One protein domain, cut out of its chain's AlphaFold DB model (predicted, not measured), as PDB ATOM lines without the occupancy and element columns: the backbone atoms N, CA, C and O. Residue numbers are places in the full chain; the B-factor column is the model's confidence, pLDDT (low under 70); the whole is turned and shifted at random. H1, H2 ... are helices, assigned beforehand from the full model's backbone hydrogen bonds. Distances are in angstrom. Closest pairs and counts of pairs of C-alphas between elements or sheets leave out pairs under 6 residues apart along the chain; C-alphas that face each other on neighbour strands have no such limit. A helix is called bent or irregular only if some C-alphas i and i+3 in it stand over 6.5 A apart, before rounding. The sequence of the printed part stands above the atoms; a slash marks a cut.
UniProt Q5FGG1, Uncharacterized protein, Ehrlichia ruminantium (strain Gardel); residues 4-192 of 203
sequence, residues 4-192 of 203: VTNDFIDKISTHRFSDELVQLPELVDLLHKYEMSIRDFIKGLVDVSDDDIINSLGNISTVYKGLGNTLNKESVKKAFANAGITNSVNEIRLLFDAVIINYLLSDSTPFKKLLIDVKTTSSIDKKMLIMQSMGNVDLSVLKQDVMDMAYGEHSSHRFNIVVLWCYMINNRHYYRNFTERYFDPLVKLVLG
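This is residues 4 to 192 of the 203 residues of an uncharacterized protein of Ehrlichia ruminantium (strain Gardel) (UniProt Q5FGG1). A long hairpin of two helices, H3 and H4, covers one side of a core made by H6, H10 and H11, a bundle of three helices that runs up and down, each against the one before it. H2 and H5 lie side by side at one end of the long axis, H7 and H8 are at the other, H9 packs on H10, and H1 crosses H6. The printed part has 189 residues with eleven named helices, H1 to H11 in order, and no named strand: all helix. It is compact, with a radius of gyration of the C-alphas of 16.8 A and spans of 47 by 34 by 33 A.

H1, residues 4 to 12, begins with C-alpha 4 at (-19.801, -22.674, -18.679). H2 is residues 15 to 22. H3, residues 25 to 47, is 32.9 A long, and H4, residues 50 to 71, is 31.6 A. H5 is residues 74 to 82. H6, residues 89 to 107, is 26.9 A long, from C-alpha 89 at (-28.785, -25.125, -31.290). H7 is residues 109 to 120, H8 122 to 135 and H9 139 to 147. H10, residues 155 to 170, is 22.7 A long. H11, residues 178 to 191, ends with C-alpha 191 at (-9.539, -23.976, -22.613). H7 and H11 are irregular, but only just: C-alphas 116 and 119 are 6.9 A apart, C-alphas 181 and 184 7.0 A.

H3 is the hub, touching five helices. It forms a hairpin with H4 at a shallow tilt of 21 degrees, opposite ways; their closest C-alphas, Ser 37 and Ile 60, are 5.9 A apart. H3 with residues 35 to 39 alone touches residues 100 to 104 of H6, closest C-alphas Glu 35 and Ile 100, 6.3 A. H6 with residues 94 to 102 alone touches H11 at a steep tilt of 42 degrees, the same way; the closest C-alphas, Ala 98 and Val 190, are 5.1 A apart. H10 and H11 form a hairpin, closest C-alphas Cys 166 and Phe 183, 6.0 A. H2 and H5 touch at a shallow tilt of 10 degrees, opposite ways, closest C-alphas Glu 20 and Ala 79, 6.1 A. In H3 18 of 19, in H7 5 of 8 and in H11 8 of 10 O i to N i+4 pairs are within hydrogen-bond range; in the other helices every pair is.

The C-alphas farthest apart, those of Glu 74 and Lys 119, are 48.9 A apart. The printed part has no cut and no long link. The mean pLDDT of the printed part is 72.8; 91 residues are under 70: 44 to 58, 106 to 164, 166 to 181 and 192.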
ATOM      1  N   VAL A   4     -18.633 -22.520 -17.789       83.62
ATOM      2  CA  VAL A   4     -19.801 -22.674 -18.679       83.62
ATOM      3  C   VAL A   4     -20.003 -24.135 -19.102       83.62
ATOM      4  O   VAL A   4     -21.129 -24.623 -19.127       83.62
ATOM      5  N   THR A   5     -18.913 -24.849 -19.391       82.38
ATOM      6  CA  THR A   5     -18.941 -26.272 -19.754       82.38
ATOM      7  C   THR A   5     -19.350 -27.141 -18.562       82.38
ATOM      8  O   THR A   5     -20.161 -28.045 -18.732       82.38
ATOM      9  N   ASN A   6     -18.864 -26.837 -17.351       83.88
ATOM     10  CA  ASN A   6     -19.300 -27.525 -16.128       83.88
ATOM     11  C   ASN A   6     -20.784 -27.269 -15.827       83.88
ATOM     12  O   ASN A   6     -21.523 -28.220 -15.613       83.88
ATOM     13  N   ASP A   7     -21.239 -26.015 -15.903       88.94
ATOM     14  CA  ASP A   7     -22.642 -25.647 -15.681       88.94
ATOM     15  C   ASP A   7     -23.568 -26.370 -16.681       88.94
ATOM     16  O   ASP A   7     -24.692 -26.746 -16.348       88.94
ATOM     17  N   PHE A   8     -23.111 -26.575 -17.922       91.00
ATOM     18  CA  PHE A   8     -23.835 -27.372 -18.911       91.00
ATOM     19  C   PHE A   8     -23.884 -28.856 -18.533       91.00
ATOM     20  O   PHE A   8     -24.974 -29.432 -18.549       91.00
ATOM     21  N   ILE A   9     -22.745 -29.456 -18.158       88.56
ATOM     22  CA  ILE A   9     -22.670 -30.848 -17.678       88.56
ATOM     23  C   ILE A   9     -23.625 -31.056 -16.501       88.56
ATOM     24  O   ILE A   9     -24.404 -32.008 -16.516       88.56
ATOM     25  N   ASP A  10     -23.619 -30.156 -15.520       90.81
ATOM     26  CA  ASP A  10     -24.460 -30.253 -14.326       90.81
ATOM     27  C   ASP A  10     -25.950 -30.281 -14.687       90.81
ATOM     28  O   ASP A  10     -26.709 -31.095 -14.159       90.81
ATOM     29  N   LYS A  11     -26.376 -29.449 -15.647       90.69
ATOM     30  CA  LYS A  11     -27.771 -29.416 -16.115       90.69
ATOM     31  C   LYS A  11     -28.179 -30.704 -16.830       90.69
ATOM     32  O   LYS A  11     -29.260 -31.234 -16.557       90.69
ATOM     33  N   ILE A  12     -27.325 -31.222 -17.717       88.88
ATOM     34  CA  ILE A  12     -27.630 -32.449 -18.473       88.88
ATOM     35  C   ILE A  12     -27.442 -33.730 -17.648       88.88
ATOM     36  O   ILE A  12     -27.944 -34.780 -18.032       88.88
ATOM     37  N   SER A  13     -26.765 -33.658 -16.500       87.06
ATOM     38  CA  SER A  13     -26.544 -34.809 -15.608       87.06
ATOM     39  C   SER A  13     -27.678 -35.021 -14.601       87.06
ATOM     40  O   SER A  13     -27.615 -35.918 -13.763       87.06
ATOM     41  N   THR A  14     -28.728 -34.200 -14.648       89.56
ATOM     42  CA  THR A  14     -29.872 -34.349 -13.747       89.56
ATOM     43  C   THR A  14     -30.716 -35.575 -14.106       89.56
ATOM     44  O   THR A  14     -30.903 -35.902 -15.280       89.56
ATOM     45  N   HIS A  15     -31.305 -36.225 -13.092       86.50
ATOM     46  CA  HIS A  15     -32.264 -37.320 -13.302       86.50
ATOM     47  C   HIS A  15     -33.416 -36.900 -14.218       86.50
ATOM     48  O   HIS A  15     -33.758 -37.615 -15.150       86.50
ATOM     49  N   ARG A  16     -33.940 -35.684 -14.020       87.62
ATOM     50  CA  ARG A  16     -35.018 -35.131 -14.846       87.62
ATOM     51  C   ARG A  16     -34.642 -35.055 -16.326       87.62
ATOM     52  O   ARG A  16     -35.440 -35.448 -17.168       87.62
ATOM     53  N   PHE A  17     -33.455 -34.540 -16.651       88.38
ATOM     54  CA  PHE A  17     -33.017 -34.465 -18.045       88.38
ATOM     55  C   PHE A  17     -32.732 -35.857 -18.621       88.38
ATOM     56  O   PHE A  17     -33.040 -36.119 -19.780       88.38
ATOM     57  N   SER A  18     -32.212 -36.771 -17.798       86.75
ATOM     58  CA  SER A  18     -32.000 -38.168 -18.190       86.75
ATOM     59  C   SER A  18     -33.316 -38.859 -18.567       86.75
ATOM     60  O   SER A  18     -33.381 -39.510 -19.607       86.75
ATOM     61  N   ASP A  19     -34.385 -38.658 -17.791       87.38
ATOM     62  CA  ASP A  19     -35.716 -39.203 -18.088       87.38
ATOM     63  C   ASP A  19     -36.283 -38.652 -19.408       87.38
ATOM     64  O   ASP A  19     -36.905 -39.382 -20.182       87.38
ATOM     65  N   GLU A  20     -36.035 -37.372 -19.705       89.00
ATOM     66  CA  GLU A  20     -36.409 -36.757 -20.983       89.00
ATOM     67  C   GLU A  20     -35.571 -37.305 -22.151       89.00
ATOM     68  O   GLU A  20     -36.118 -37.576 -23.222       89.00
ATOM     69  N   LEU A  21     -34.267 -37.536 -21.954       83.94
ATOM     70  CA  LEU A  21     -33.380 -38.128 -22.962       83.94
ATOM     71  C   LEU A  21     -33.771 -39.558 -23.336       83.94
ATOM     72  O   LEU A  21     -33.659 -39.923 -24.507       83.94
ATOM     73  N   VAL A  22     -34.269 -40.356 -22.386       85.12
ATOM     74  CA  VAL A  22     -34.776 -41.714 -22.665       85.12
ATOM     75  C   VAL A  22     -35.924 -41.681 -23.684       85.12
ATOM     76  O   VAL A  22     -36.066 -42.602 -24.485       85.12
ATOM     77  N   GLN A  23     -36.706 -40.597 -23.718       89.81
ATOM     78  CA  GLN A  23     -37.773 -40.391 -24.707       89.81
ATOM     79  C   GLN A  23     -37.259 -39.855 -26.056       89.81
ATOM     80  O   GLN A  23     -38.036 -39.687 -26.997       89.81
ATOM     81  N   LEU A  24     -35.956 -39.583 -26.171       91.69
ATOM     82  CA  LEU A  24     -35.292 -39.023 -27.348       91.69
ATOM     83  C   LEU A  24     -34.161 -39.954 -27.844       91.69
ATOM     84  O   LEU A  24     -33.020 -39.506 -27.984       91.69
ATOM     85  N   PRO A  25     -34.444 -41.236 -28.161       91.38
ATOM     86  CA  PRO A  25     -33.413 -42.232 -28.477       91.38
ATOM     87  C   PRO A  25     -32.537 -41.841 -29.675       91.38
ATOM     88  O   PRO A  25     -31.336 -42.078 -29.673       91.38
ATOM     89  N   GLU A  26     -33.101 -41.149 -30.665       92.81
ATOM     90  CA  GLU A  26     -32.346 -40.639 -31.816       92.81
ATOM     91  C   GLU A  26     -31.263 -39.624 -31.417       92.81
ATOM     92  O   GLU A  26     -30.189 -39.603 -32.018       92.81
ATOM     93  N   LEU A  27     -31.524 -38.778 -30.412       91.50
ATOM     94  CA  LEU A  27     -30.528 -37.831 -29.909       91.50
ATOM     95  C   LEU A  27     -29.401 -38.573 -29.190       91.50
ATOM     96  O   LEU A  27     -28.236 -38.264 -29.425       91.50
ATOM     97  N   VAL A  28     -29.745 -39.559 -28.360       90.06
ATOM     98  CA  VAL A  28     -28.769 -40.391 -27.640       90.06
ATOM     99  C   VAL A  28     -27.872 -41.141 -28.626       90.06
ATOM    100  O   VAL A  28     -26.647 -41.052 -28.533       90.06
ATOM    101  N   ASP A  29     -28.464 -41.788 -29.632       92.31
ATOM    102  CA  ASP A  29     -27.731 -42.501 -30.679       92.31
ATOM    103  C   ASP A  29     -26.801 -41.575 -31.468       92.31
ATOM    104  O   ASP A  29     -25.670 -41.945 -31.787       92.31
ATOM    105  N   LEU A  30     -27.261 -40.365 -31.803       93.00
ATOM    106  CA  LEU A  30     -26.442 -39.383 -32.513       93.00
ATOM    107  C   LEU A  30     -25.291 -38.866 -31.654       93.00
ATOM    108  O   LEU A  30     -24.188 -38.745 -32.174       93.00
ATOM    109  N   LEU A  31     -25.516 -38.594 -30.367       90.19
ATOM    110  CA  LEU A  31     -24.459 -38.175 -29.442       90.19
ATOM    111  C   LEU A  31     -23.404 -39.272 -29.265       90.19
ATOM    112  O   LEU A  31     -22.212 -38.976 -29.296       90.19
ATOM    113  N   HIS A  32     -23.825 -40.534 -29.163       89.88
ATOM    114  CA  HIS A  32     -22.907 -41.668 -29.092       89.88
ATOM    115  C   HIS A  32     -22.103 -41.847 -30.388       89.88
ATOM    116  O   HIS A  32     -20.876 -41.926 -30.354       89.88
ATOM    117  N   LYS A  33     -22.767 -41.836 -31.555       90.62
ATOM    118  CA  LYS A  33     -22.082 -41.882 -32.862       90.62
ATOM    119  C   LYS A  33     -21.120 -40.720 -33.032       90.62
ATOM    120  O   LYS A  33     -20.056 -40.893 -33.625       90.62
ATOM    121  N   TYR A  34     -21.500 -39.547 -32.538       88.44
ATOM    122  CA  TYR A  34     -20.661 -38.370 -32.595       88.44
ATOM    123  C   TYR A  34     -19.398 -38.594 -31.777       88.44
ATOM    124  O   TYR A  34     -18.324 -38.602 -32.362       88.44
ATOM    125  N   GLU A  35     -19.523 -38.910 -30.486       87.38
ATOM    126  CA  GLU A  35     -18.389 -39.200 -29.604       87.38
ATOM    127  C   GLU A  35     -17.432 -40.253 -30.179       87.38
ATOM    128  O   GLU A  35     -16.225 -40.001 -30.237       87.38
ATOM    129  N   MET A  36     -17.955 -41.372 -30.691       85.00
ATOM    130  CA  MET A  36     -17.133 -42.405 -31.329       85.00
ATOM    131  C   MET A  36     -16.373 -41.870 -32.542       85.00
ATOM    132  O   MET A  36     -15.182 -42.129 -32.688       85.00
ATOM    133  N   SER A  37     -17.032 -41.077 -33.387       83.38
ATOM    134  CA  SER A  37     -16.392 -40.521 -34.581       83.38
ATOM    135  C   SER A  37     -15.261 -39.551 -34.218       83.38
ATOM    136  O   SER A  37     -14.220 -39.541 -34.874       83.38
ATOM    137  N   ILE A  38     -15.426 -38.770 -33.143       80.06
ATOM    138  CA  ILE A  38     -14.369 -37.893 -32.609       80.06
ATOM    139  C   ILE A  38     -13.201 -38.740 -32.118       80.06
ATOM    140  O   ILE A  38     -12.053 -38.522 -32.510       80.06
ATOM    141  N   ARG A  39     -13.497 -39.744 -31.290       79.75
ATOM    142  CA  ARG A  39     -12.507 -40.663 -30.729       79.75
ATOM    143  C   ARG A  39     -11.690 -41.359 -31.814       79.75
ATOM    144  O   ARG A  39     -10.465 -41.412 -31.698       79.75
ATOM    145  N   ASP A  40     -12.344 -41.877 -32.846       77.25
ATOM    146  CA  ASP A  40     -11.686 -42.588 -33.941       77.25
ATOM    147  C   ASP A  40     -10.842 -41.651 -34.797       77.25
ATOM    148  O   ASP A  40      -9.722 -42.012 -35.151       77.25
ATOM    149  N   PHE A  41     -11.294 -40.415 -35.030       74.75
ATOM    150  CA  PHE A  41     -10.462 -39.399 -35.668       74.75
ATOM    151  C   PHE A  41      -9.185 -39.124 -34.869       74.75
ATOM    152  O   PHE A  41      -8.097 -39.110 -35.440       74.75
ATOM    153  N   ILE A  42      -9.283 -38.943 -33.549       71.81
ATOM    154  CA  ILE A  42      -8.097 -38.632 -32.741       71.81
ATOM    155  C   ILE A  42      -7.136 -39.819 -32.671       71.81
ATOM    156  O   ILE A  42      -5.927 -39.624 -32.780       71.81
ATOM    157  N   LYS A  43      -7.641 -41.052 -32.543       70.81
ATOM    158  CA  LYS A  43      -6.800 -42.248 -32.727       70.81
ATOM    159  C   LYS A  43      -6.158 -42.242 -34.118       70.81
ATOM    160  O   LYS A  43      -4.971 -42.518 -34.255       70.81
ATOM    161  N   GLY A  44      -6.936 -41.850 -35.124       66.81
ATOM    162  CA  GLY A  44      -6.533 -41.725 -36.516       66.81
ATOM    163  C   GLY A  44      -5.358 -40.774 -36.751       66.81
ATOM    164  O   GLY A  44      -4.498 -41.021 -37.597       66.81
ATOM    165  N   LEU A  45      -5.272 -39.703 -35.959       65.12
ATOM    166  CA  LEU A  45      -4.154 -38.759 -36.009       65.12
ATOM    167  C   LEU A  45      -2.812 -39.395 -35.624       65.12
ATOM    168  O   LEU A  45      -1.777 -38.911 -36.084       65.12
ATOM    169  N   VAL A  46      -2.821 -40.455 -34.807       62.09
ATOM    170  CA  VAL A  46      -1.605 -41.148 -34.354       62.09
ATOM    171  C   VAL A  46      -1.104 -42.143 -35.398       62.09
ATOM    172  O   VAL A  46       0.095 -42.188 -35.655       62.09
ATOM    173  N   ASP A  47      -2.012 -42.898 -36.023       56.91
ATOM    174  CA  ASP A  47      -1.651 -44.175 -36.660       56.91
ATOM    175  C   ASP A  47      -1.999 -44.292 -38.160       56.91
ATOM    176  O   ASP A  47      -1.819 -45.368 -38.728       56.91
ATOM    177  N   VAL A  48      -2.509 -43.245 -38.831       55.06
ATOM    178  CA  VAL A  48      -3.232 -43.455 -40.105       55.06
ATOM    179  C   VAL A  48      -2.798 -42.554 -41.273       55.06
ATOM    180  O   VAL A  48      -2.308 -41.431 -41.087       55.06
ATOM    181  N   SER A  49      -2.973 -43.091 -42.488       60.56
ATOM    182  CA  SER A  49      -2.788 -42.444 -43.791       60.56
ATOM    183  C   SER A  49      -3.713 -41.233 -43.992       60.56
ATOM    184  O   SER A  49      -4.685 -41.039 -43.259       60.56
ATOM    185  N   ASP A  50      -3.411 -40.389 -44.978       61.28
ATOM    186  CA  ASP A  50      -4.175 -39.161 -45.235       61.28
ATOM    187  C   ASP A  50      -5.594 -39.437 -45.780       61.28
ATOM    188  O   ASP A  50      -6.525 -38.686 -45.479       61.28
ATOM    189  N   ASP A  51      -5.800 -40.547 -46.495       63.91
ATOM    190  CA  ASP A  51      -7.102 -40.929 -47.068       63.91
ATOM    191  C   ASP A  51      -8.123 -41.325 -45.988       63.91
ATOM    192  O   ASP A  51      -9.308 -40.977 -46.055       63.91
ATOM    193  N   ASP A  52      -7.662 -42.000 -44.939       65.81
ATOM    194  CA  ASP A  52      -8.507 -42.409 -43.817       65.81
ATOM    195  C   ASP A  52      -8.953 -41.217 -42.964       65.81
ATOM    196  O   ASP A  52     -10.063 -41.213 -42.419       65.81
ATOM    197  N   ILE A  53      -8.126 -40.165 -42.897       66.00
ATOM    198  CA  ILE A  53      -8.531 -38.889 -42.305       66.00
ATOM    199  C   ILE A  53      -9.696 -38.322 -43.105       66.00
ATOM    200  O   ILE A  53     -10.746 -38.071 -42.521       66.00
ATOM    201  N   ILE A  54      -9.560 -38.180 -44.428       65.88
ATOM    202  CA  ILE A  54     -10.591 -37.585 -45.293       65.88
ATOM    203  C   ILE A  54     -11.928 -38.335 -45.184       65.88
ATOM    204  O   ILE A  54     -12.984 -37.706 -45.064       65.88
ATOM    205  N   ASN A  55     -11.902 -39.667 -45.160       69.19
ATOM    206  CA  ASN A  55     -13.111 -40.475 -44.978       69.19
ATOM    207  C   ASN A  55     -13.746 -40.263 -43.594       69.19
ATOM    208  O   ASN A  55     -14.965 -40.086 -43.484       69.19
ATOM    209  N   SER A  56     -12.924 -40.190 -42.544       69.25
ATOM    210  CA  SER A  56     -13.384 -39.872 -41.187       69.25
ATOM    211  C   SER A  56     -14.036 -38.485 -41.118       69.25
ATOM    212  O   SER A  56     -15.091 -38.334 -40.498       69.25
ATOM    213  N   LEU A  57     -13.490 -37.486 -41.830       69.62
ATOM    214  CA  LEU A  57     -14.087 -36.145 -41.941       69.62
ATOM    215  C   LEU A  57     -15.503 -36.191 -42.529       69.62
ATOM    216  O   LEU A  57     -16.417 -35.539 -42.018       69.62
ATOM    217  N   GLY A  58     -15.703 -36.968 -43.600       68.81
ATOM    218  CA  GLY A  58     -17.006 -37.121 -44.252       68.81
ATOM    219  C   GLY A  58     -18.071 -37.729 -43.332       68.81
ATOM    220  O   GLY A  58     -19.208 -37.245 -43.276       68.81
ATOM    221  N   ASN A  59     -17.687 -38.749 -42.562       76.50
ATOM    222  CA  ASN A  59     -18.578 -39.418 -41.613       76.50
ATOM    223  C   ASN A  59     -18.960 -38.496 -40.448       76.50
ATOM    224  O   ASN A  59     -20.144 -38.354 -40.134       76.50
ATOM    225  N   ILE A  60     -17.981 -37.790 -39.874       79.19
ATOM    226  CA  ILE A  60     -18.201 -36.831 -38.781       79.19
ATOM    227  C   ILE A  60     -19.124 -35.701 -39.225       79.19
ATOM    228  O   ILE A  60     -20.066 -35.365 -38.510       79.19
ATOM    229  N   SER A  61     -18.915 -35.154 -40.427       77.69
ATOM    230  CA  SER A  61     -19.762 -34.086 -40.970       77.69
ATOM    231  C   SER A  61     -21.230 -34.519 -41.083       77.69
ATOM    232  O   SER A  61     -22.141 -33.772 -40.712       77.69
ATOM    233  N   THR A  62     -21.472 -35.758 -41.527       83.94
ATOM    234  CA  THR A  62     -22.819 -36.339 -41.617       83.94
ATOM    235  C   THR A  62     -23.476 -36.454 -40.243       83.94
ATOM    236  O   THR A  62     -24.608 -35.992 -40.062       83.94
ATOM    237  N   VAL A  63     -22.765 -37.020 -39.261       88.56
ATOM    238  CA  VAL A  63     -23.273 -37.166 -37.888       88.56
ATOM    239  C   VAL A  63     -23.537 -35.798 -37.265       88.56
ATOM    240  O   VAL A  63     -24.611 -35.574 -36.708       88.56
ATOM    241  N   TYR A  64     -22.618 -34.846 -37.438       85.88
ATOM    242  CA  TYR A  64     -22.758 -33.493 -36.913       85.88
ATOM    243  C   TYR A  64     -23.970 -32.771 -37.504       85.88
ATOM    244  O   TYR A  64     -24.742 -32.139 -36.777       85.88
ATOM    245  N   LYS A  65     -24.204 -32.893 -38.818       86.44
ATOM    246  CA  LYS A  65     -25.410 -32.364 -39.469       86.44
ATOM    247  C   LYS A  65     -26.677 -32.996 -38.889       86.44
ATOM    248  O   LYS A  65     -27.610 -32.264 -38.553       86.44
ATOM    249  N   GLY A  66     -26.683 -34.320 -38.721       91.06
ATOM    250  CA  GLY A  66     -27.765 -35.058 -38.066       91.06
ATOM    251  C   GLY A  66     -28.059 -34.529 -36.663       91.06
ATOM    252  O   GLY A  66     -29.207 -34.213 -36.360       91.06
ATOM    253  N   LEU A  67     -27.016 -34.313 -35.855       91.25
ATOM    254  CA  LEU A  67     -27.138 -33.767 -34.504       91.25
ATOM    255  C   LEU A  67     -27.861 -32.415 -34.497       91.25
ATOM    256  O   LEU A  67     -28.758 -32.208 -33.690       91.25
ATOM    257  N   GLY A  68     -27.552 -31.506 -35.424       90.75
ATOM    258  CA  GLY A  68     -28.259 -30.217 -35.484       90.75
ATOM    259  C   GLY A  68     -29.699 -30.322 -35.910       90.75
ATOM    260  O   GLY A  68     -30.539 -29.628 -35.350       90.75
ATOM    261  N   ASN A  69     -29.993 -31.181 -36.884       93.25
ATOM    262  CA  ASN A  69     -31.370 -31.417 -37.300       93.25
ATOM    263  C   ASN A  69     -32.198 -31.940 -36.121       93.25
ATOM    264  O   ASN A  69     -33.307 -31.458 -35.895       93.25
ATOM    265  N   THR A  70     -31.637 -32.861 -35.335       95.25
ATOM    266  CA  THR A  70     -32.279 -33.424 -34.140       95.25
ATOM    267  C   THR A  70     -32.415 -32.400 -33.022       95.25
ATOM    268  O   THR A  70     -33.515 -32.220 -32.508       95.25
ATOM    269  N   LEU A  71     -31.360 -31.645 -32.707       94.12
ATOM    270  CA  LEU A  71     -31.414 -30.543 -31.739       94.12
ATOM    271  C   LEU A  71     -32.413 -29.449 -32.141       94.12
ATOM    272  O   LEU A  71     -32.929 -28.732 -31.286       94.12
ATOM    273  N   ASN A  72     -32.709 -29.313 -33.435       94.88
ATOM    274  CA  ASN A  72     -33.670 -28.332 -33.916       94.88
ATOM    275  C   ASN A  72     -35.141 -28.776 -33.759       94.88
ATOM    276  O   ASN A  72     -36.030 -27.930 -33.908       94.88
ATOM    277  N   LYS A  73     -35.406 -30.056 -33.447       95.44
ATOM    278  CA  LYS A  73     -36.758 -30.589 -33.208       95.44
ATOM    279  C   LYS A  73     -37.363 -29.976 -31.945       95.44
ATOM    280  O   LYS A  73     -36.681 -29.782 -30.942       95.44
ATOM    281  N   GLU A  74     -38.662 -29.694 -31.982       94.19
ATOM    282  CA  GLU A  74     -39.366 -29.012 -30.889       94.19
ATOM    283  C   GLU A  74     -39.331 -29.798 -29.572       94.19
ATOM    284  O   GLU A  74     -39.049 -29.221 -28.524       94.19
ATOM    285  N   SER A  75     -39.532 -31.118 -29.627       93.44
ATOM    286  CA  SER A  75     -39.453 -31.997 -28.452       93.44
ATOM    287  C   SER A  75     -38.081 -31.941 -27.778       93.44
ATOM    288  O   SER A  75     -37.997 -31.860 -26.556       93.44
ATOM    289  N   VAL A  76     -37.012 -31.912 -28.577       94.44
ATOM    290  CA  VAL A  76     -35.635 -31.816 -28.085       94.44
ATOM    291  C   VAL A  76     -35.389 -30.443 -27.467       94.44
ATOM    292  O   VAL A  76     -34.953 -30.362 -26.322       94.44
ATOM    293  N   LYS A  77     -35.745 -29.354 -28.160       94.12
ATOM    294  CA  LYS A  77     -35.630 -27.990 -27.612       94.12
ATOM    295  C   LYS A  77     -36.357 -27.840 -26.281       94.12
ATOM    296  O   LYS A  77     -35.832 -27.210 -25.367       94.12
ATOM    297  N   LYS A  78     -37.551 -28.425 -26.169       93.44
ATOM    298  CA  LYS A  78     -38.341 -28.408 -24.939       93.44
ATOM    299  C   LYS A  78     -37.626 -29.128 -23.796       93.44
ATOM    300  O   LYS A  78     -37.627 -28.601 -22.689       93.44
ATOM    301  N   ALA A  79     -36.984 -30.267 -24.063       92.88
ATOM    302  CA  ALA A  79     -36.211 -30.982 -23.050       92.88
ATOM    303  C   ALA A  79     -35.032 -30.139 -22.522       92.88
ATOM    304  O   ALA A  79     -34.875 -29.921 -21.322       92.88
ATOM    305  N   PHE A  80     -34.253 -29.534 -23.427       93.69
ATOM    306  CA  PHE A  80     -33.181 -28.610 -23.034       93.69
ATOM    307  C   PHE A  80     -33.716 -27.406 -22.239       93.69
ATOM    308  O   PHE A  80     -33.178 -27.075 -21.180       93.69
ATOM    309  N   ALA A  81     -34.821 -26.796 -22.675       93.25
ATOM    310  CA  ALA A  81     -35.436 -25.677 -21.965       93.25
ATOM    311  C   ALA A  81     -35.928 -26.065 -20.557       93.25
ATOM    312  O   ALA A  81     -35.742 -25.299 -19.611       93.25
ATOM    313  N   ASN A  82     -36.495 -27.264 -20.390       92.94
ATOM    314  CA  ASN A  82     -36.936 -27.793 -19.097       92.94
ATOM    315  C   ASN A  82     -35.780 -27.990 -18.106       92.94
ATOM    316  O   ASN A  82     -35.984 -27.841 -16.898       92.94
ATOM    317  N   ALA A  83     -34.579 -28.284 -18.608       90.19
ATOM    318  CA  ALA A  83     -33.336 -28.329 -17.836       90.19
ATOM    319  C   ALA A  83     -32.680 -26.944 -17.638       90.19
ATOM    320  O   ALA A  83     -31.576 -26.842 -17.103       90.19
ATOM    321  N   GLY A  84     -33.334 -25.856 -18.062       91.50
ATOM    322  CA  GLY A  84     -32.795 -24.499 -17.959       91.50
ATOM    323  C   GLY A  84     -31.658 -24.218 -18.946       91.50
ATOM    324  O   GLY A  84     -30.795 -23.376 -18.674       91.50
ATOM    325  N   ILE A  85     -31.619 -24.937 -20.071       92.56
ATOM    326  CA  ILE A  85     -30.682 -24.731 -21.178       92.56
ATOM    327  C   ILE A  85     -31.441 -24.015 -22.297       92.56
ATOM    328  O   ILE A  85     -32.151 -24.623 -23.092       92.56
ATOM    329  N   THR A  86     -31.305 -22.690 -22.338       90.44
ATOM    330  CA  THR A  86     -31.966 -21.814 -23.325       90.44
ATOM    331  C   THR A  86     -31.040 -21.403 -24.468       90.44
ATOM    332  O   THR A  86     -31.365 -20.508 -25.245       90.44
ATOM    333  N   ASN A  87     -29.866 -22.029 -24.542       91.56
ATOM    334  CA  ASN A  87     -28.882 -21.816 -25.591       91.56
ATOM    335  C   ASN A  87     -29.463 -22.156 -26.971       91.56
ATOM    336  O   ASN A  87     -30.307 -23.042 -27.127       91.56
ATOM    337  N   SER A  88     -28.977 -21.466 -27.996       90.75
ATOM    338  CA  SER A  88     -29.263 -21.809 -29.385       90.75
ATOM    339  C   SER A  88     -28.718 -23.198 -29.738       90.75
ATOM    340  O   SER A  88     -27.784 -23.704 -29.118       90.75
ATOM    341  N   VAL A  89     -29.251 -23.811 -30.800       89.88
ATOM    342  CA  VAL A  89     -28.785 -25.125 -31.290       89.88
ATOM    343  C   VAL A  89     -27.276 -25.139 -31.564       89.88
ATOM    344  O   VAL A  89     -26.612 -26.138 -31.302       89.88
ATOM    345  N   ASN A  90     -26.724 -24.035 -32.072       86.31
ATOM    346  CA  ASN A  90     -25.292 -23.935 -32.352       86.31
ATOM    347  C   ASN A  90     -24.461 -23.861 -31.068       86.31
ATOM    348  O   ASN A  90     -23.433 -24.520 -30.981       86.31
ATOM    349  N   GLU A  91     -24.920 -23.121 -30.061       88.31
ATOM    350  CA  GLU A  91     -24.251 -23.078 -28.757       88.31
ATOM    351  C   GLU A  91     -24.318 -24.435 -28.046       88.31
ATOM    352  O   GLU A  91     -23.318 -24.876 -27.495       88.31
ATOM    353  N   ILE A  92     -25.452 -25.144 -28.113       91.44
ATOM    354  CA  ILE A  92     -25.578 -26.501 -27.555       91.44
ATOM    355  C   ILE A  92     -24.596 -27.467 -28.234       91.44
ATOM    356  O   ILE A  92     -23.956 -28.268 -27.557       91.44
ATOM    357  N   ARG A  93     -24.429 -27.381 -29.559       89.56
ATOM    358  CA  ARG A  93     -23.420 -28.176 -30.281       89.56
ATOM    359  C   ARG A  93     -22.002 -27.866 -29.815       89.56
ATOM    360  O   ARG A  93     -21.268 -28.796 -29.515       89.56
ATOM    361  N   LEU A  94     -21.650 -26.586 -29.691       87.19
ATOM    362  CA  LEU A  94     -20.337 -26.167 -29.188       87.19
ATOM    363  C   LEU A  94     -20.082 -26.655 -27.754       87.19
ATOM    364  O   LEU A  94     -18.959 -27.016 -27.411       87.19
ATOM    365  N   LEU A  95     -21.122 -26.704 -26.919       90.38
ATOM    366  CA  LEU A  95     -21.031 -27.270 -25.576       90.38
ATOM    367  C   LEU A  95     -20.789 -28.783 -25.618       90.38
ATOM    368  O   LEU A  95     -19.915 -29.266 -24.903       90.38
ATOM    369  N   PHE A  96     -21.480 -29.529 -26.486       90.31
ATOM    370  CA  PHE A  96     -21.190 -30.954 -26.687       90.31
ATOM    371  C   PHE A  96     -19.779 -31.199 -27.227       90.31
ATOM    372  O   PHE A  96     -19.090 -32.078 -26.710       90.31
ATOM    373  N   ASP A  97     -19.322 -30.406 -28.199       86.38
ATOM    374  CA  ASP A  97     -17.945 -30.454 -28.700       86.38
ATOM    375  C   ASP A  97     -16.955 -30.283 -27.544       86.38
ATOM    376  O   ASP A  97     -16.047 -31.096 -27.363       86.38
ATOM    377  N   ALA A  98     -17.168 -29.263 -26.710       84.50
ATOM    378  CA  ALA A  98     -16.299 -28.981 -25.580       84.50
ATOM    379  C   ALA A  98     -16.299 -30.103 -24.536       84.50
ATOM    380  O   ALA A  98     -15.232 -30.459 -24.030       84.50
ATOM    381  N   VAL A  99     -17.465 -30.675 -24.219       86.25
ATOM    382  CA  VAL A  99     -17.589 -31.802 -23.284       86.25
ATOM    383  C   VAL A  99     -16.844 -33.025 -23.815       86.25
ATOM    384  O   VAL A  99     -16.023 -33.589 -23.094       86.25
ATOM    385  N   ILE A 100     -17.076 -33.413 -25.072       85.25
ATOM    386  CA  ILE A 100     -16.473 -34.621 -25.644       85.25
ATOM    387  C   ILE A 100     -14.958 -34.463 -25.776       85.25
ATOM    388  O   ILE A 100     -14.215 -35.357 -25.374       85.25
ATOM    389  N   ILE A 101     -14.473 -33.324 -26.277       79.19
ATOM    390  CA  ILE A 101     -13.030 -33.072 -26.403       79.19
ATOM    391  C   ILE A 101     -12.355 -33.130 -25.034       79.19
ATOM    392  O   ILE A 101     -11.338 -33.805 -24.882       79.19
ATOM    393  N   ASN A 102     -12.924 -32.464 -24.025       77.25
ATOM    394  CA  ASN A 102     -12.369 -32.489 -22.674       77.25
ATOM    395  C   ASN A 102     -12.395 -33.897 -22.059       77.25
ATOM    396  O   ASN A 102     -11.418 -34.298 -21.427       77.25
ATOM    397  N   TYR A 103     -13.473 -34.656 -22.270       78.44
ATOM    398  CA  TYR A 103     -13.573 -36.049 -21.839       78.44
ATOM    399  C   TYR A 103     -12.471 -36.907 -22.474       78.44
ATOM    400  O   TYR A 103     -11.682 -37.531 -21.761       78.44
ATOM    401  N   LEU A 104     -12.329 -36.863 -23.800       75.62
ATOM    402  CA  LEU A 104     -11.343 -37.656 -24.539       75.62
ATOM    403  C   LEU A 104      -9.891 -37.289 -24.193       75.62
ATOM    404  O   LEU A 104      -9.050 -38.187 -24.066       75.62
ATOM    405  N   LEU A 105      -9.621 -35.993 -23.979       70.94
ATOM    406  CA  LEU A 105      -8.337 -35.478 -23.489       70.94
ATOM    407  C   LEU A 105      -7.983 -36.012 -22.095       70.94
ATOM    408  O   LEU A 105      -6.801 -36.155 -21.783       70.94
ATOM    409  N   SER A 106      -8.983 -36.269 -21.248       69.81
ATOM    410  CA  SER A 106      -8.783 -36.735 -19.871       69.81
ATOM    411  C   SER A 106      -8.647 -38.257 -19.741       69.81
ATOM    412  O   SER A 106      -7.896 -38.733 -18.890       69.81
ATOM    413  N   ASP A 107      -9.339 -39.013 -20.595       64.00
ATOM    414  CA  ASP A 107      -9.606 -40.443 -20.389       64.00
ATOM    415  C   ASP A 107      -8.609 -41.377 -21.109       64.00
ATOM    416  O   ASP A 107      -8.294 -42.466 -20.636       64.00
ATOM    417  N   SER A 108      -8.051 -40.982 -22.257       55.09
ATOM    418  CA  SER A 108      -7.560 -41.996 -23.202       55.09
ATOM    419  C   SER A 108      -6.029 -42.177 -23.276       55.09
ATOM    420  O   SER A 108      -5.242 -41.236 -23.387       55.09
ATOM    421  N   THR A 109      -5.587 -43.443 -23.265       55.72
ATOM    422  CA  THR A 109      -4.186 -43.877 -23.458       55.72
ATOM    423  C   THR A 109      -3.583 -43.427 -24.792       55.72
ATOM    424  O   THR A 109      -2.426 -43.021 -24.776       55.72
ATOM    425  N   PRO A 110      -4.314 -43.425 -25.929       53.47
ATOM    426  CA  PRO A 110      -3.848 -42.819 -27.171       53.47
ATOM    427  C   PRO A 110      -3.577 -41.329 -27.024       53.47
ATOM    428  O   PRO A 110      -2.596 -40.877 -27.577       53.47
ATOM    429  N   PHE A 111      -4.357 -40.578 -26.241       55.84
ATOM    430  CA  PHE A 111      -4.063 -39.169 -25.976       55.84
ATOM    431  C   PHE A 111      -2.895 -38.985 -25.031       55.84
ATOM    432  O   PHE A 111      -2.067 -38.129 -25.294       55.84
ATOM    433  N   LYS A 112      -2.778 -39.786 -23.966       53.88
ATOM    434  CA  LYS A 112      -1.553 -39.798 -23.156       53.88
ATOM    435  C   LYS A 112      -0.351 -40.124 -24.033       53.88
ATOM    436  O   LYS A 112       0.643 -39.432 -23.938       53.88
ATOM    437  N   LYS A 113      -0.456 -41.096 -24.940       49.88
ATOM    438  CA  LYS A 113       0.586 -41.440 -25.912       49.88
ATOM    439  C   LYS A 113       0.826 -40.313 -26.920       49.88
ATOM    440  O   LYS A 113       1.969 -39.999 -27.154       49.88
ATOM    441  N   LEU A 114      -0.197 -39.628 -27.421       50.25
ATOM    442  CA  LEU A 114      -0.100 -38.468 -28.321       50.25
ATOM    443  C   LEU A 114       0.478 -37.238 -27.599       50.25
ATOM    444  O   LEU A 114       1.142 -36.437 -28.239       50.25
ATOM    445  N   LEU A 115       0.271 -37.132 -26.277       49.06
ATOM    446  CA  LEU A 115       0.870 -36.170 -25.337       49.06
ATOM    447  C   LEU A 115       2.297 -36.570 -24.894       49.06
ATOM    448  O   LEU A 115       3.072 -35.698 -24.511       49.06
ATOM    449  N   ILE A 116       2.659 -37.859 -24.951       46.72
ATOM    450  CA  ILE A 116       3.967 -38.424 -24.559       46.72
ATOM    451  C   ILE A 116       4.917 -38.540 -25.773       46.72
ATOM    452  O   ILE A 116       6.086 -38.174 -25.670       46.72
ATOM    453  N   ASP A 117       4.413 -38.929 -26.947       46.88
ATOM    454  CA  ASP A 117       5.082 -38.938 -28.266       46.88
ATOM    455  C   ASP A 117       5.265 -37.511 -28.830       46.88
ATOM    456  O   ASP A 117       5.830 -37.311 -29.906       46.88
ATOM    457  N   VAL A 118       4.879 -36.491 -28.054       44.16
ATOM    458  CA  VAL A 118       5.178 -35.057 -28.245       44.16
ATOM    459  C   VAL A 118       6.670 -34.765 -28.387       44.16
ATOM    460  O   VAL A 118       7.041 -33.746 -28.968       44.16
ATOM    461  N   LYS A 119       7.555 -35.669 -27.951       43.69
ATOM    462  CA  LYS A 119       8.988 -35.567 -28.275       43.69
ATOM    463  C   LYS A 119       9.299 -35.764 -29.769       43.69
ATOM    464  O   LYS A 119      10.439 -35.549 -30.171       43.69
ATOM    465  N   THR A 120       8.308 -36.099 -30.598       47.44
ATOM    466  CA  THR A 120       8.419 -36.213 -32.059       47.44
ATOM    467  C   THR A 120       7.238 -35.533 -32.770       47.44
ATOM    468  O   THR A 120       6.379 -36.173 -33.365       47.44
ATOM    469  N   THR A 121       7.232 -34.200 -32.755       52.19
ATOM    470  CA  THR A 121       6.289 -33.238 -33.376       52.19
ATOM    471  C   THR A 121       5.947 -33.425 -34.871       52.19
ATOM    472  O   THR A 121       5.089 -32.722 -35.398       52.19
ATOM    473  N   SER A 122       6.546 -34.378 -35.590       57.38
ATOM    474  CA  SER A 122       6.521 -34.383 -37.062       57.38
ATOM    475  C   SER A 122       5.208 -34.829 -37.727       57.38
ATOM    476  O   SER A 122       4.962 -34.425 -38.863       57.38
ATOM    477  N   SER A 123       4.361 -35.649 -37.085       57.59
ATOM    478  CA  SER A 123       3.134 -36.152 -37.740       57.59
ATOM    479  C   SER A 123       1.972 -35.159 -37.663       57.59
ATOM    480  O   SER A 123       1.285 -34.941 -38.659       57.59
ATOM    481  N   ILE A 124       1.789 -34.505 -36.511       58.56
ATOM    482  CA  ILE A 124       0.724 -33.516 -36.295       58.56
ATOM    483  C   ILE A 124       0.985 -32.270 -37.140       58.56
ATOM    484  O   ILE A 124       0.074 -31.800 -37.815       58.56
ATOM    485  N   ASP A 125       2.229 -31.782 -37.175       61.78
ATOM    486  CA  ASP A 125       2.599 -30.620 -37.988       61.78
ATOM    487  C   ASP A 125       2.409 -30.897 -39.495       61.78
ATOM    488  O   ASP A 125       1.906 -30.043 -40.223       61.78
ATOM    489  N   LYS A 126       2.711 -32.117 -39.973       63.56
ATOM    490  CA  LYS A 126       2.422 -32.528 -41.362       63.56
ATOM    491  C   LYS A 126       0.925 -32.565 -41.663       63.56
ATOM    492  O   LYS A 126       0.502 -32.054 -42.696       63.56
ATOM    493  N   LYS A 127       0.114 -33.128 -40.763       62.91
ATOM    494  CA  LYS A 127      -1.348 -33.171 -40.929       62.91
ATOM    495  C   LYS A 127      -1.951 -31.761 -40.891       62.91
ATOM    496  O   LYS A 127      -2.834 -31.451 -41.685       62.91
ATOM    497  N   MET A 128      -1.400 -30.867 -40.068       62.88
ATOM    498  CA  MET A 128      -1.737 -29.442 -40.083       62.88
ATOM    499  C   MET A 128      -1.398 -28.762 -41.415       62.88
ATOM    500  O   MET A 128      -2.228 -28.015 -41.925       62.88
ATOM    501  N   LEU A 129      -0.230 -29.037 -42.008       62.22
ATOM    502  CA  LEU A 129       0.154 -28.505 -43.325       62.22
ATOM    503  C   LEU A 129      -0.790 -28.976 -44.440       62.22
ATOM    504  O   LEU A 129      -1.213 -28.173 -45.273       62.22
ATOM    505  N   ILE A 130      -1.175 -30.255 -44.432       60.75
ATOM    506  CA  ILE A 130      -2.173 -30.796 -45.368       60.75
ATOM    507  C   ILE A 130      -3.487 -30.017 -45.230       60.75
ATOM    508  O   ILE A 130      -4.065 -29.580 -46.223       60.75
ATOM    509  N   MET A 131      -3.922 -29.740 -44.004       58.34
ATOM    510  CA  MET A 131      -5.167 -29.009 -43.760       58.34
ATOM    511  C   MET A 131      -5.084 -27.525 -44.135       58.34
ATOM    512  O   MET A 131      -6.043 -26.987 -44.692       58.34
ATOM    513  N   GLN A 132      -3.936 -26.875 -43.919       60.62
ATOM    514  CA  GLN A 132      -3.678 -25.524 -44.433       60.62
ATOM    515  C   GLN A 132      -3.812 -25.490 -45.960       60.62
ATOM    516  O   GLN A 132      -4.496 -24.616 -46.494       60.62
ATOM    517  N   SER A 133      -3.244 -26.485 -46.655       58.72
ATOM    518  CA  SER A 133      -3.307 -26.582 -48.120       58.72
ATOM    519  C   SER A 133      -4.721 -26.824 -48.662       58.72
ATOM    520  O   SER A 133      -5.041 -26.403 -49.770       58.72
ATOM    521  N   MET A 134      -5.587 -27.458 -47.869       53.91
ATOM    522  CA  MET A 134      -6.964 -27.770 -48.254       53.91
ATOM    523  C   MET A 134      -7.962 -26.633 -47.968       53.91
ATOM    524  O   MET A 134      -9.065 -26.669 -48.506       53.91
ATOM    525  N   GLY A 135      -7.627 -25.650 -47.113       51.88
ATOM    526  CA  GLY A 135      -8.626 -24.728 -46.549       51.88
ATOM    527  C   GLY A 135      -8.322 -23.227 -46.542       51.88
ATOM    528  O   GLY A 135      -9.188 -22.482 -46.104       51.88
ATOM    529  N   ASN A 136      -7.162 -22.738 -46.997       51.56
ATOM    530  CA  ASN A 136      -6.849 -21.291 -46.999       51.56
ATOM    531  C   ASN A 136      -7.082 -20.569 -45.641       51.56
ATOM    532  O   ASN A 136      -7.361 -19.371 -45.622       51.56
ATOM    533  N   VAL A 137      -7.001 -21.267 -44.502       51.66
ATOM    534  CA  VAL A 137      -7.081 -20.649 -43.165       51.66
ATOM    535  C   VAL A 137      -5.668 -20.516 -42.617       51.66
ATOM    536  O   VAL A 137      -4.938 -21.506 -42.542       51.66
ATOM    537  N   ASP A 138      -5.292 -19.302 -42.216       57.75
ATOM    538  CA  ASP A 138      -4.013 -19.061 -41.558       57.75
ATOM    539  C   ASP A 138      -4.068 -19.527 -40.096       57.75
ATOM    540  O   ASP A 138      -4.557 -18.841 -39.200       57.75
ATOM    541  N   LEU A 139      -3.574 -20.742 -39.866       58.72
ATOM    542  CA  LEU A 139      -3.514 -21.352 -38.539       58.72
ATOM    543  C   LEU A 139      -2.319 -20.849 -37.717       58.72
ATOM    544  O   LEU A 139      -2.241 -21.153 -36.527       58.72
ATOM    545  N   SER A 140      -1.385 -20.110 -38.328       58.28
ATOM    546  CA  SER A 140      -0.208 -19.584 -37.632       58.28
ATOM    547  C   SER A 140      -0.585 -18.463 -36.661       58.28
ATOM    548  O   SER A 140      -0.119 -18.474 -35.523       58.28
ATOM    549  N   VAL A 141      -1.521 -17.595 -37.059       56.44
ATOM    550  CA  VAL A 141      -2.091 -16.536 -36.208       56.44
ATOM    551  C   VAL A 141      -2.803 -17.144 -34.999       56.44
ATOM    552  O   VAL A 141      -2.487 -16.811 -33.861       56.44
ATOM    553  N   LEU A 142      -3.667 -18.140 -35.232       57.97
ATOM    554  CA  LEU A 142      -4.405 -18.820 -34.160       57.97
ATOM    555  C   LEU A 142      -3.461 -19.518 -33.166       57.97
ATOM    556  O   LEU A 142      -3.727 -19.537 -31.965       57.97
ATOM    557  N   LYS A 143      -2.362 -20.109 -33.663       59.91
ATOM    558  CA  LYS A 143      -1.355 -20.785 -32.832       59.91
ATOM    559  C   LYS A 143      -0.602 -19.788 -31.964       59.91
ATOM    560  O   LYS A 143      -0.375 -20.081 -30.795       59.91
ATOM    561  N   GLN A 144      -0.239 -18.634 -32.515       58.22
ATOM    562  CA  GLN A 144       0.487 -17.604 -31.781       58.22
ATOM    563  C   GLN A 144      -0.367 -17.010 -30.655       58.22
ATOM    564  O   GLN A 144       0.087 -16.995 -29.513       58.22
ATOM    565  N   ASP A 145      -1.624 -16.654 -30.938       52.97
ATOM    566  CA  ASP A 145      -2.535 -16.072 -29.942       52.97
ATOM    567  C   ASP A 145      -2.716 -16.984 -28.721       52.97
ATOM    568  O   ASP A 145      -2.780 -16.509 -27.588       52.97
ATOM    569  N   VAL A 146      -2.753 -18.307 -28.923       53.72
ATOM    570  CA  VAL A 146      -2.897 -19.283 -27.832       53.72
ATOM    571  C   VAL A 146      -1.576 -19.617 -27.144       53.72
ATOM    572  O   VAL A 146      -1.580 -19.849 -25.941       53.72
ATOM    573  N   MET A 147      -0.449 -19.627 -27.859       56.00
ATOM    574  CA  MET A 147       0.874 -19.810 -27.246       56.00
ATOM    575  C   MET A 147       1.272 -18.621 -26.361       56.00
ATOM    576  O   MET A 147       1.937 -18.814 -25.343       56.00
ATOM    577  N   ASP A 148       0.827 -17.415 -26.716       56.06
ATOM    578  CA  ASP A 148       1.024 -16.196 -25.925       56.06
ATOM    579  C   ASP A 148       0.125 -16.159 -24.671       56.06
ATOM    580  O   ASP A 148       0.379 -15.404 -23.727       56.06
ATOM    581  N   MET A 149      -0.906 -17.009 -24.623       50.41
ATOM    582  CA  MET A 149      -1.710 -17.286 -23.438       50.41
ATOM    583  C   MET A 149      -1.044 -18.444 -22.674       50.41
ATOM    584  O   MET A 149      -1.093 -19.599 -23.077       50.41
ATOM    585  N   ALA A 150      -0.328 -18.139 -21.592       53.81
ATOM    586  CA  ALA A 150       0.514 -19.086 -20.858       53.81
ATOM    587  C   ALA A 150      -0.274 -20.260 -20.236       53.81
ATOM    588  O   ALA A 150      -0.635 -20.248 -19.061       53.81
ATOM    589  N   TYR A 151      -0.511 -21.315 -21.007       53.31
ATOM    590  CA  TYR A 151      -1.098 -22.558 -20.523       53.31
ATOM    591  C   TYR A 151       0.018 -23.581 -20.308       53.31
ATOM    592  O   TYR A 151       0.881 -23.733 -21.173       53.31
ATOM    593  N   GLY A 152      -0.008 -24.250 -19.150       50.28
ATOM    594  CA  GLY A 152       1.028 -25.164 -18.656       50.28
ATOM    595  C   GLY A 152       1.425 -26.307 -19.599       50.28
ATOM    596  O   GLY A 152       1.039 -26.360 -20.764       50.28
ATOM    597  N   GLU A 153       2.228 -27.240 -19.086       46.25
ATOM    598  CA  GLU A 153       2.785 -28.351 -19.866       46.25
ATOM    599  C   GLU A 153       1.676 -29.012 -20.721       46.25
ATOM    600  O   GLU A 153       0.651 -29.440 -20.189       46.25
ATOM    601  N   HIS A 154       1.844 -29.007 -22.055       54.78
ATOM    602  CA  HIS A 154       0.942 -29.542 -23.102       54.78
ATOM    603  C   HIS A 154      -0.126 -28.631 -23.759       54.78
ATOM    604  O   HIS A 154      -0.963 -29.121 -24.527       54.78
ATOM    605  N   SER A 155      -0.103 -27.322 -23.536       58.81
ATOM    606  CA  SER A 155      -1.042 -26.357 -24.138       58.81
ATOM    607  C   SER A 155      -1.111 -26.339 -25.668       58.81
ATOM    608  O   SER A 155      -2.201 -26.399 -26.242       58.81
ATOM    609  N   SER A 156       0.043 -26.351 -26.331       58.47
ATOM    610  CA  SER A 156       0.173 -26.404 -27.793       58.47
ATOM    611  C   SER A 156      -0.557 -27.600 -28.427       58.47
ATOM    612  O   SER A 156      -1.051 -27.514 -29.550       58.47
ATOM    613  N   HIS A 157      -0.680 -28.719 -27.708       61.66
ATOM    614  CA  HIS A 157      -1.293 -29.945 -28.227       61.66
ATOM    615  C   HIS A 157      -2.807 -29.947 -28.094       61.66
ATOM    616  O   HIS A 157      -3.502 -30.346 -29.029       61.66
ATOM    617  N   ARG A 158      -3.328 -29.453 -26.963       64.50
ATOM    618  CA  ARG A 158      -4.770 -29.212 -26.816       64.50
ATOM    619  C   ARG A 158      -5.246 -28.236 -27.884       64.50
ATOM    620  O   ARG A 158      -6.269 -28.482 -28.512       64.50
ATOM    621  N   PHE A 159      -4.451 -27.200 -28.141       67.25
ATOM    622  CA  PHE A 159      -4.687 -26.263 -29.226       67.25
ATOM    623  C   PHE A 159      -4.711 -26.950 -30.598       67.25
ATOM    624  O   PHE A 159      -5.703 -26.819 -31.309       67.25
ATOM    625  N   ASN A 160      -3.689 -27.739 -30.947       65.69
ATOM    626  CA  ASN A 160      -3.665 -28.453 -32.226       65.69
ATOM    627  C   ASN A 160      -4.898 -29.354 -32.395       65.69
ATOM    628  O   ASN A 160      -5.518 -29.337 -33.449       65.69
ATOM    629  N   ILE A 161      -5.314 -30.087 -31.358       67.50
ATOM    630  CA  ILE A 161      -6.516 -30.936 -31.413       67.50
ATOM    631  C   ILE A 161      -7.786 -30.101 -31.620       67.50
ATOM    632  O   ILE A 161      -8.615 -30.466 -32.448       67.50
ATOM    633  N   VAL A 162      -7.927 -28.964 -30.930       69.44
ATOM    634  CA  VAL A 162      -9.065 -28.042 -31.101       69.44
ATOM    635  C   VAL A 162      -9.075 -27.410 -32.497       69.44
ATOM    636  O   VAL A 162     -10.130 -27.314 -33.115       69.44
ATOM    637  N   VAL A 163      -7.919 -27.025 -33.039       67.81
ATOM    638  CA  VAL A 163      -7.796 -26.505 -34.412       67.81
ATOM    639  C   VAL A 163      -8.185 -27.552 -35.438       67.81
ATOM    640  O   VAL A 163      -8.997 -27.269 -36.323       67.81
ATOM    641  N   LEU A 164      -7.631 -28.760 -35.304       68.19
ATOM    642  CA  LEU A 164      -7.959 -29.880 -36.173       68.19
ATOM    643  C   LEU A 164      -9.469 -30.123 -36.131       68.19
ATOM    644  O   LEU A 164     -10.116 -30.141 -37.171       68.19
ATOM    645  N   TRP A 165     -10.044 -30.172 -34.932       70.75
ATOM    646  CA  TRP A 165     -11.472 -30.343 -34.707       70.75
ATOM    647  C   TRP A 165     -12.357 -29.277 -35.361       70.75
ATOM    648  O   TRP A 165     -13.269 -29.598 -36.129       70.75
ATOM    649  N   CYS A 166     -12.083 -27.998 -35.101       66.31
ATOM    650  CA  CYS A 166     -12.862 -26.899 -35.660       66.31
ATOM    651  C   CYS A 166     -12.841 -26.937 -37.191       66.31
ATOM    652  O   CYS A 166     -13.879 -26.748 -37.833       66.31
ATOM    653  N   TYR A 167     -11.679 -27.240 -37.774       63.75
ATOM    654  CA  TYR A 167     -11.540 -27.419 -39.210       63.75
ATOM    655  C   TYR A 167     -12.394 -28.586 -39.726       63.75
ATOM    656  O   TYR A 167     -13.093 -28.422 -40.720       63.75
ATOM    657  N   MET A 168     -12.417 -29.736 -39.044       66.12
ATOM    658  CA  MET A 168     -13.211 -30.903 -39.465       66.12
ATOM    659  C   MET A 168     -14.704 -30.598 -39.585       66.12
ATOM    660  O   MET A 168     -15.345 -30.982 -40.564       66.12
ATOM    661  N   ILE A 169     -15.261 -29.895 -38.597       62.88
ATOM    662  CA  ILE A 169     -16.686 -29.552 -38.574       62.88
ATOM    663  C   ILE A 169     -17.036 -28.553 -39.686       62.88
ATOM    664  O   ILE A 169     -18.135 -28.598 -40.245       62.88
ATOM    665  N   ASN A 170     -16.114 -27.645 -40.015       57.34
ATOM    666  CA  ASN A 170     -16.429 -26.445 -40.792       57.34
ATOM    667  C   ASN A 170     -15.802 -26.388 -42.194       57.34
ATOM    668  O   ASN A 170     -16.207 -25.520 -42.972       57.34
ATOM    669  N   ASN A 171     -14.913 -27.327 -42.554       53.06
ATOM    670  CA  ASN A 171     -14.203 -27.398 -43.844       53.06
ATOM    671  C   ASN A 171     -15.139 -27.263 -45.064       53.06
ATOM    672  O   ASN A 171     -14.761 -26.683 -46.080       53.06
ATOM    673  N   ARG A 172     -16.389 -27.734 -44.965       49.84
ATOM    674  CA  ARG A 172     -17.338 -27.709 -46.089       49.84
ATOM    675  C   ARG A 172     -18.278 -26.504 -46.145       49.84
ATOM    676  O   ARG A 172     -18.935 -26.336 -47.171       49.84
ATOM    677  N   HIS A 173     -18.413 -25.695 -45.089       48.12
ATOM    678  CA  HIS A 173     -19.629 -24.874 -44.955       48.12
ATOM    679  C   HIS A 173     -19.465 -23.422 -44.495       48.12
ATOM    680  O   HIS A 173     -20.374 -22.635 -44.763       48.12
ATOM    681  N   TYR A 174     -18.366 -23.012 -43.855       51.12
ATOM    682  CA  TYR A 174     -18.355 -21.707 -43.179       51.12
ATOM    683  C   TYR A 174     -16.998 -21.011 -43.211       51.12
ATOM    684  O   TYR A 174     -16.345 -20.917 -42.190       51.12
ATOM    685  N   TYR A 175     -16.587 -20.461 -44.355       54.81
ATOM    686  CA  TYR A 175     -15.293 -19.765 -44.446       54.81
ATOM    687  C   TYR A 175     -15.309 -18.323 -43.928       54.81
ATOM    688  O   TYR A 175     -14.309 -17.851 -43.407       54.81
ATOM    689  N   ARG A 176     -16.430 -17.597 -44.049       52.53
ATOM    690  CA  ARG A 176     -16.392 -16.134 -43.872       52.53
ATOM    691  C   ARG A 176     -16.333 -15.669 -42.410       52.53
ATOM    692  O   ARG A 176     -15.760 -14.621 -42.162       52.53
ATOM    693  N   ASN A 177     -16.872 -16.458 -41.471       61.03
ATOM    694  CA  ASN A 177     -16.963 -16.112 -40.039       61.03
ATOM    695  C   ASN A 177     -16.574 -17.298 -39.127       61.03
ATOM    696  O   ASN A 177     -17.102 -17.431 -38.022       61.03
ATOM    697  N   PHE A 178     -15.742 -18.222 -39.621       65.56
ATOM    698  CA  PHE A 178     -15.352 -19.449 -38.912       65.56
ATOM    699  C   PHE A 178     -14.775 -19.162 -37.525       65.56
ATOM    700  O   PHE A 178     -15.221 -19.740 -36.531       65.56
ATOM    701  N   THR A 179     -13.804 -18.251 -37.495       64.25
ATOM    702  CA  THR A 179     -13.033 -17.921 -36.304       64.25
ATOM    703  C   THR A 179     -13.952 -17.389 -35.208       64.25
ATOM    704  O   THR A 179     -14.127 -18.025 -34.174       64.25
ATOM    705  N   GLU A 180     -14.686 -16.322 -35.519       67.75
ATOM    706  CA  GLU A 180     -15.557 -15.628 -34.569       67.75
ATOM    707  C   GLU A 180     -16.758 -16.470 -34.105       67.75
ATOM    708  O   GLU A 180     -17.170 -16.393 -32.949       67.75
ATOM    709  N   ARG A 181     -17.373 -17.262 -35.000       68.94
ATOM    710  CA  ARG A 181     -18.629 -17.972 -34.682       68.94
ATOM    711  C   ARG A 181     -18.438 -19.350 -34.072       68.94
ATOM    712  O   ARG A 181     -19.373 -19.844 -33.446       68.94
ATOM    713  N   TYR A 182     -17.291 -19.983 -34.296       72.12
ATOM    714  CA  TYR A 182     -17.091 -21.382 -33.922       72.12
ATOM    715  C   TYR A 182     -15.756 -21.611 -33.230       72.12
ATOM    716  O   TYR A 182     -15.745 -22.204 -32.155       72.12
ATOM    717  N   PHE A 183     -14.654 -21.121 -33.800       72.50
ATOM    718  CA  PHE A 183     -13.326 -21.372 -33.246       72.50
ATOM    719  C   PHE A 183     -13.129 -20.694 -31.884       72.50
ATOM    720  O   PHE A 183     -12.906 -21.394 -30.899       72.50
ATOM    721  N   ASP A 184     -13.280 -19.370 -31.795       72.62
ATOM    722  CA  ASP A 184     -13.046 -18.633 -30.548       72.62
ATOM    723  C   ASP A 184     -14.016 -19.054 -29.437       72.62
ATOM    724  O   ASP A 184     -13.572 -19.262 -28.305       72.62
ATOM    725  N   PRO A 185     -15.325 -19.247 -29.711       77.62
ATOM    726  CA  PRO A 185     -16.242 -19.800 -28.724       77.62
ATOM    727  C   PRO A 185     -15.839 -21.200 -28.256       77.62
ATOM    728  O   PRO A 185     -15.908 -21.478 -27.061       77.62
ATOM    729  N   LEU A 186     -15.389 -22.086 -29.151       78.19
ATOM    730  CA  LEU A 186     -14.973 -23.424 -28.737       78.19
ATOM    731  C   LEU A 186     -13.684 -23.388 -27.916       78.19
ATOM    732  O   LEU A 186     -13.599 -24.061 -26.893       78.19
ATOM    733  N   VAL A 187     -12.705 -22.576 -28.316       73.25
ATOM    734  CA  VAL A 187     -11.477 -22.351 -27.546       73.25
ATOM    735  C   VAL A 187     -11.820 -21.856 -26.139       73.25
ATOM    736  O   VAL A 187     -11.330 -22.427 -25.164       73.25
ATOM    737  N   LYS A 188     -12.753 -20.900 -26.008       75.38
ATOM    738  CA  LYS A 188     -13.288 -20.444 -24.711       75.38
ATOM    739  C   LYS A 188     -13.890 -21.594 -23.895       75.38
ATOM    740  O   LYS A 188     -13.630 -21.700 -22.700       75.38
ATOM    741  N   LEU A 189     -14.679 -22.467 -24.519       76.31
ATOM    742  CA  LEU A 189     -15.370 -23.575 -23.843       76.31
ATOM    743  C   LEU A 189     -14.463 -24.769 -23.505       76.31
ATOM    744  O   LEU A 189     -14.743 -25.503 -22.554       76.31
ATOM    745  N   VAL A 190     -13.382 -24.977 -24.256       72.62
ATOM    746  CA  VAL A 190     -12.435 -26.078 -24.033       72.62
ATOM    747  C   VAL A 190     -11.307 -25.649 -23.096       72.62
ATOM    748  O   VAL A 190     -10.985 -26.381 -22.159       72.62
ATOM    749  N   LEU A 191     -10.736 -24.461 -23.310       70.19
ATOM    750  CA  LEU A 191      -9.539 -23.976 -22.613       70.19
ATOM    751  C   LEU A 191      -9.838 -22.954 -21.506       70.19
ATOM    752  O   LEU A 191      -9.085 -22.894 -20.539       70.19
ATOM    753  N   GLY A 192     -10.965 -22.238 -21.576       60.56
ATOM    754  CA  GLY A 192     -11.478 -21.426 -20.465       60.56
ATOM    755  C   GLY A 192     -11.255 -19.927 -20.523       60.56
ATOM    756  O   GLY A 192     -11.571 -19.267 -19.537       60.56
TER     757      GLY A 192